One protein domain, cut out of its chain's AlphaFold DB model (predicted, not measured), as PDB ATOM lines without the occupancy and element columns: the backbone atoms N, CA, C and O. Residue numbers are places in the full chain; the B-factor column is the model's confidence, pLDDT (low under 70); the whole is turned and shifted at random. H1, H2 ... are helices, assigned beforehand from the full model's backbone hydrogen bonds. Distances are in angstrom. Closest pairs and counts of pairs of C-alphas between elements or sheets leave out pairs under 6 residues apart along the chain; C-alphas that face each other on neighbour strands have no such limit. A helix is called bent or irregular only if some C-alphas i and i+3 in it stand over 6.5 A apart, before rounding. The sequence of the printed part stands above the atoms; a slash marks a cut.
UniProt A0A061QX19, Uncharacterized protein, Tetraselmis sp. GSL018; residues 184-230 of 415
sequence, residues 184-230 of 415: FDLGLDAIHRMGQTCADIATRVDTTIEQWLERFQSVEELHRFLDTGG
ATOM      1  N   PHE A 184     -70.305 -24.941 -29.726       69.31
ATOM      2  CA  PHE A 184     -71.056 -25.062 -30.972       69.31
ATOM      3  C   PHE A 184     -71.742 -26.424 -31.125       69.31
ATOM      4  O   PHE A 184     -72.906 -26.459 -31.524       69.31
ATOM      5  N   ASP A 185     -71.074 -27.519 -30.756       69.75
ATOM      6  CA  ASP A 185     -71.667 -28.862 -30.777       69.75
ATOM      7  C   ASP A 185     -72.826 -28.957 -29.785       69.75
ATOM      8  O   ASP A 185     -73.899 -29.440 -30.143       69.75
ATOM      9  N   LEU A 186     -72.665 -28.407 -28.574       78.81
ATOM     10  CA  LEU A 186     -73.746 -28.326 -27.583       78.81
ATOM     11  C   LEU A 186     -74.947 -27.510 -28.095       78.81
ATOM     12  O   LEU A 186     -76.097 -27.900 -27.886       78.81
ATOM     13  N   GLY A 187     -74.688 -26.389 -28.774       78.88
ATOM     14  CA  GLY A 187     -75.731 -25.546 -29.361       78.88
ATOM     15  C   GLY A 187     -76.496 -26.245 -30.490       78.88
ATOM     16  O   GLY A 187     -77.727 -26.187 -30.532       78.88
ATOM     17  N   LEU A 188     -75.793 -26.953 -31.377       76.75
ATOM     18  CA  LEU A 188     -76.411 -27.735 -32.453       76.75
ATOM     19  C   LEU A 188     -77.270 -28.878 -31.906       76.75
ATOM     20  O   LEU A 188     -78.388 -29.091 -32.382       76.75
ATOM     21  N   ASP A 189     -76.791 -29.554 -30.866       77.06
ATOM     22  CA  ASP A 189     -77.523 -30.620 -30.188       77.06
ATOM     23  C   ASP A 189     -78.815 -30.115 -29.525       77.06
ATOM     24  O   ASP A 189     -79.833 -30.813 -29.518       77.06
ATOM     25  N   ALA A 190     -78.798 -28.896 -28.979       76.19
ATOM     26  CA  ALA A 190     -79.980 -28.258 -28.406       76.19
ATOM     27  C   ALA A 190     -81.017 -27.899 -29.485       76.19
ATOM     28  O   ALA A 190     -82.202 -28.193 -29.323       76.19
ATOM     29  N   ILE A 191     -80.576 -27.337 -30.617       78.19
ATOM     30  CA  ILE A 191     -81.456 -27.007 -31.752       78.19
ATOM     31  C   ILE A 191     -82.082 -28.277 -32.337       78.19
ATOM     32  O   ILE A 191     -83.283 -28.310 -32.611       78.19
ATOM     33  N   HIS A 192     -81.294 -29.342 -32.490       78.75
ATOM     34  CA  HIS A 192     -81.792 -30.620 -32.989       78.75
ATOM     35  C   HIS A 192     -82.844 -31.226 -32.047       78.75
ATOM     36  O   HIS A 192     -83.905 -31.656 -32.502       78.75
ATOM     37  N   ARG A 193     -82.606 -31.183 -30.727       78.44
ATOM     38  CA  ARG A 193     -83.590 -31.609 -29.717       78.44
ATOM     39  C   ARG A 193     -84.871 -30.780 -29.775       78.44
ATOM     40  O   ARG A 193     -85.956 -31.355 -29.759       78.44
ATOM     41  N   MET A 194     -84.773 -29.457 -29.920       77.94
ATOM     42  CA  MET A 194     -85.951 -28.607 -30.125       77.94
ATOM     43  C   MET A 194     -86.731 -29.014 -31.382       77.94
ATOM     44  O   MET A 194     -87.948 -29.190 -31.313       77.94
ATOM     45  N   GLY A 195     -86.045 -29.247 -32.505       81.06
ATOM     46  CA  GLY A 195     -86.670 -29.713 -33.746       81.06
ATOM     47  C   GLY A 195     -87.445 -31.024 -33.571       81.06
ATOM     48  O   GLY A 195     -88.592 -31.122 -34.007       81.06
ATOM     49  N   GLN A 196     -86.862 -31.995 -32.862       82.25
ATOM     50  CA  GLN A 196     -87.524 -33.264 -32.537       82.25
ATOM     51  C   GLN A 196     -88.771 -33.057 -31.671       82.25
ATOM     52  O   GLN A 196     -89.831 -33.593 -31.987       82.25
ATOM     53  N   THR A 197     -88.691 -32.222 -30.632       76.88
ATOM     54  CA  THR A 197     -89.859 -31.951 -29.776       76.88
ATOM     55  C   THR A 197     -91.001 -31.273 -30.531       76.88
ATOM     56  O   THR A 197     -92.164 -31.609 -30.315       76.88
ATOM     57  N   CYS A 198     -90.698 -30.364 -31.463       74.00
ATOM     58  CA  CYS A 198     -91.709 -29.741 -32.316       74.00
ATOM     59  C   CYS A 198     -92.381 -30.762 -33.247       74.00
ATOM     60  O   CYS A 198     -93.602 -30.725 -33.410       74.00
ATOM     61  N   ALA A 199     -91.613 -31.695 -33.819       76.12
ATOM     62  CA  ALA A 199     -92.153 -32.775 -34.644       76.12
ATOM     63  C   ALA A 199     -93.063 -33.723 -33.835       76.12
ATOM     64  O   ALA A 199     -94.158 -34.067 -34.283       76.12
ATOM     65  N   ASP A 200     -92.673 -34.077 -32.609       80.06
ATOM     66  CA  ASP A 200     -93.489 -34.900 -31.705       80.06
ATOM     67  C   ASP A 200     -94.793 -34.200 -31.286       80.06
ATOM     68  O   ASP A 200     -95.847 -34.828 -31.162       80.06
ATOM     69  N   ILE A 201     -94.757 -32.880 -31.079       78.31
ATOM     70  CA  ILE A 201     -95.965 -32.098 -30.788       78.31
ATOM     71  C   ILE A 201     -96.896 -32.088 -32.003       78.31
ATOM     72  O   ILE A 201     -98.093 -32.324 -31.838       78.31
ATOM     73  N   ALA A 202     -96.366 -31.856 -33.207       73.62
ATOM     74  CA  ALA A 202     -97.160 -31.853 -34.434       73.62
ATOM     75  C   ALA A 202     -97.868 -33.200 -34.648       73.62
ATOM     76  O   ALA A 202     -99.086 -33.234 -34.808       73.62
ATOM     77  N   THR A 203     -97.146 -34.316 -34.509       81.25
ATOM     78  CA  THR A 203     -97.736 -35.660 -34.638       81.25
ATOM     79  C   THR A 203     -98.787 -35.956 -33.560       81.25
ATOM     80  O   THR A 203     -99.814 -36.575 -33.848       81.25
ATOM     81  N   ARG A 204     -98.609 -35.484 -32.316       81.38
ATOM     82  CA  ARG A 204     -99.655 -35.588 -31.276       81.38
ATOM     83  C   ARG A 204    -100.894 -34.765 -31.608       81.38
ATOM     84  O   ARG A 204    -102.001 -35.218 -31.329       81.38
ATOM     85  N   VAL A 205    -100.734 -33.571 -32.173       78.00
ATOM     86  CA  VAL A 205    -101.871 -32.747 -32.598       78.00
ATOM     87  C   VAL A 205    -102.621 -33.433 -33.737       78.00
ATOM     88  O   VAL A 205    -103.833 -33.606 -33.621       78.00
ATOM     89  N   ASP A 206    -101.913 -33.913 -34.757       75.38
ATOM     90  CA  ASP A 206    -102.514 -34.609 -35.899       75.38
ATOM     91  C   ASP A 206    -103.264 -35.870 -35.464       75.38
ATOM     92  O   ASP A 206    -104.446 -36.016 -35.763       75.38
ATOM     93  N   THR A 207    -102.646 -36.726 -34.646       81.31
ATOM     94  CA  THR A 207    -103.315 -37.928 -34.112       81.31
ATOM     95  C   THR A 207    -104.526 -37.594 -33.241       81.31
ATOM     96  O   THR A 207    -105.516 -38.323 -33.255       81.31
ATOM     97  N   THR A 208    -104.496 -36.487 -32.495       77.88
ATOM     98  CA  THR A 208    -105.654 -36.043 -31.703       77.88
ATOM     99  C   THR A 208    -106.783 -35.549 -32.606       77.88
ATOM    100  O   THR A 208    -107.951 -35.825 -32.333       77.88
ATOM    101  N   ILE A 209    -106.452 -34.840 -33.688       76.19
ATOM    102  CA  ILE A 209    -107.419 -34.386 -34.693       76.19
ATOM    103  C   ILE A 209    -108.020 -35.588 -35.423       76.19
ATOM    104  O   ILE A 209    -109.239 -35.657 -35.550       76.19
ATOM    105  N   GLU A 210    -107.207 -36.558 -35.841       75.44
ATOM    106  CA  GLU A 210    -107.669 -37.790 -36.486       75.44
ATOM    107  C   GLU A 210    -108.587 -38.594 -35.566       75.44
ATOM    108  O   GLU A 210    -109.698 -38.924 -35.964       75.44
ATOM    109  N   GLN A 211    -108.208 -38.815 -34.303       77.81
ATOM    110  CA  GLN A 211    -109.077 -39.482 -33.323       77.81
ATOM    111  C   GLN A 211    -110.387 -38.726 -33.093       77.81
ATOM    112  O   GLN A 211    -111.434 -39.336 -32.861       77.81
ATOM    113  N   TRP A 212    -110.345 -37.393 -33.123       78.50
ATOM    114  CA  TRP A 212    -111.543 -36.572 -33.007       78.50
ATOM    115  C   TRP A 212    -112.434 -36.729 -34.244       78.50
ATOM    116  O   TRP A 212    -113.629 -36.954 -34.094       78.50
ATOM    117  N   LEU A 213    -111.860 -36.703 -35.448       74.06
ATOM    118  CA  LEU A 213    -112.578 -36.895 -36.708       74.06
ATOM    119  C   LEU A 213    -113.140 -38.319 -36.852       74.06
ATOM    120  O   LEU A 213    -114.294 -38.472 -37.232       74.06
ATOM    121  N   GLU A 214    -112.391 -39.359 -36.481       77.81
ATOM    122  CA  GLU A 214    -112.857 -40.755 -36.488       77.81
ATOM    123  C   GLU A 214    -114.014 -40.990 -35.511       77.81
ATOM    124  O   GLU A 214    -114.896 -41.817 -35.758       77.81
ATOM    125  N   ARG A 215    -114.025 -40.253 -34.395       76.38
ATOM    126  CA  ARG A 215    -115.094 -40.322 -33.396       76.38
ATOM    127  C   ARG A 215    -116.399 -39.684 -33.873       76.38
ATOM    128  O   ARG A 215    -117.444 -39.991 -33.304       76.38
ATOM    129  N   PHE A 216    -116.355 -38.834 -34.896       72.25
ATOM    130  CA  PHE A 216    -117.530 -38.215 -35.500       72.25
ATOM    131  C   PHE A 216    -117.646 -38.661 -36.957       72.25
ATOM    132  O   PHE A 216    -117.220 -37.971 -37.879       72.25
ATOM    133  N   GLN A 217    -118.263 -39.828 -37.170       65.50
ATOM    134  CA  GLN A 217    -118.419 -40.416 -38.506       65.50
ATOM    135  C   GLN A 217    -119.415 -39.639 -39.382       65.50
ATOM    136  O   GLN A 217    -119.473 -39.844 -40.594       65.50
ATOM    137  N   SER A 218    -120.184 -38.717 -38.793       67.94
ATOM    138  CA  SER A 218    -121.039 -37.782 -39.524       67.94
ATOM    139  C   SER A 218    -121.095 -36.401 -38.863       67.94
ATOM    140  O   SER A 218    -121.018 -36.261 -37.640       67.94
ATOM    141  N   VAL A 219    -121.308 -35.365 -39.682       63.97
ATOM    142  CA  VAL A 219    -121.558 -33.985 -39.220       63.97
ATOM    143  C   VAL A 219    -122.779 -33.926 -38.288       63.97
ATOM    144  O   VAL A 219    -122.803 -33.137 -37.348       63.97
ATOM    145  N   GLU A 220    -123.757 -34.813 -38.484       68.31
ATOM    146  CA  GLU A 220    -124.956 -34.930 -37.648       68.31
ATOM    147  C   GLU A 220    -124.653 -35.431 -36.226       68.31
ATOM    148  O   GLU A 220    -125.288 -34.988 -35.268       68.31
ATOM    149  N   GLU A 221    -123.671 -36.323 -36.052       70.88
ATOM    150  CA  GLU A 221    -123.219 -36.775 -34.728       70.88
ATOM    151  C   GLU A 221    -122.456 -35.686 -33.982       70.88
ATOM    152  O   GLU A 221    -122.659 -35.512 -32.779       70.88
ATOM    153  N   LEU A 222    -121.628 -34.920 -34.695       72.69
ATOM    154  CA  LEU A 222    -120.952 -33.760 -34.126       72.69
ATOM    155  C   LEU A 222    -121.974 -32.705 -33.674       72.69
ATOM    156  O   LEU A 222    -121.859 -32.177 -32.569       72.69
ATOM    157  N   HIS A 223    -123.011 -32.459 -34.480       64.00
ATOM    158  CA  HIS A 223    -124.090 -31.534 -34.134       64.00
ATOM    159  C   HIS A 223    -124.891 -32.019 -32.920       64.00
ATOM    160  O   HIS A 223    -125.047 -31.272 -31.961       64.00
ATOM    161  N   ARG A 224    -125.294 -33.302 -32.879       71.00
ATOM    162  CA  ARG A 224    -125.958 -33.887 -31.696       71.00
ATOM    163  C   ARG A 224    -125.083 -33.824 -30.447       71.00
ATOM    164  O   ARG A 224    -125.596 -33.587 -29.357       71.00
ATOM    165  N   PHE A 225    -123.778 -34.039 -30.573       69.88
ATOM    166  CA  PHE A 225    -122.850 -33.977 -29.445       69.88
ATOM    167  C   PHE A 225    -122.687 -32.550 -28.901       69.88
ATOM    168  O   PHE A 225    -122.641 -32.354 -27.682       69.88
ATOM    169  N   LEU A 226    -122.643 -31.555 -29.790       69.25
ATOM    170  CA  LEU A 226    -122.588 -30.140 -29.424       69.25
ATOM    171  C   LEU A 226    -123.924 -29.645 -28.844       69.25
ATOM    172  O   LEU A 226    -123.911 -28.987 -27.803       69.25
ATOM    173  N   ASP A 227    -125.059 -30.040 -29.425       65.94
ATOM    174  CA  ASP A 227    -126.406 -29.656 -28.972       65.94
ATOM    175  C   ASP A 227    -126.790 -30.295 -27.626       65.94
ATOM    176  O   ASP A 227    -127.463 -29.677 -26.801       65.94
ATOM    177  N   THR A 228    -126.323 -31.516 -27.343       69.19
ATOM    178  CA  THR A 228    -126.536 -32.183 -26.038       69.19
ATOM    179  C   THR A 228    -125.531 -31.747 -24.964       69.19
ATOM    180  O   THR A 228    -125.586 -32.218 -23.821       69.19
ATOM    181  N   GLY A 229    -124.585 -30.859 -25.300       61.53
ATOM    182  CA  GLY A 229    -123.522 -30.421 -24.393       61.53
ATOM    183  C   GLY A 229    -122.669 -31.579 -23.861       61.53
ATOM    184  O   GLY A 229    -122.178 -31.508 -22.734       61.53
ATOM    185  N   GLY A 230    -122.541 -32.669 -24.628       55.84
ATOM    186  CA  GLY A 230    -121.774 -33.857 -24.250       55.84
ATOM    187  C   GLY A 230    -122.325 -34.661 -23.061       55.84
ATOM    188  O   GLY A 230    -121.570 -35.440 -22.476       55.84
TER     189      GLY A 230
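This is residues 184 to 230 of the 415 residues of an uncharacterized protein of Tetraselmis sp. GSL018 (UniProt A0A061QX19). One long helix, H1, makes nearly the whole length of this model, and a short helix, H2, is set crosswise past its last turn, as the short foot of an L. Most of H1 sticks out as a single arm, residues 184 to 211, with nothing beside it. The printed part has 47 residues with two named helices, H1 then H2, and no named strand; the class is all helix. The whole is extended, with a radius of gyration of the C-alphas of 18.4 A, and the C-alphas span 56 by 18 by 10 A along their three main axes.

H1, residues 184 to 215, is the longest helix. Its residues 184 to 211 stand free, with no C-alpha 8 or more residues away along the chain within 10 A. A tight link of 3 residues joins H1 to H2, residues 219 to 227. The two helices are near each other: no pair of their C-alphas is within 8 A, but 5 pairs are within 10 A. In H1 and H2 every O i to N i+4 pair is within hydrogen-bond range. Neither helix is bent or irregular.

H1 has 32 residues and measures 46.7 A from C-alpha 184 at (-71.056, -25.062, -30.972) to C-alpha 215 at (-115.094, -40.322, -33.396). H2 has 9 residues and measures 12.1 A from its first to its last C-alpha; it ends at C-alpha 227, at (-126.406, -29.656, -28.972).

The two C-alphas farthest apart are those of Phe 184 and Thr 228, at 56.2 A. The printed part has no cut, and its one link between named elements is tight. The mean pLDDT of the printed part is 74.1; 13 residues are under 70, namely residues 184 to 185, residues 217 to 220, residue 223 and residues 225 to 230.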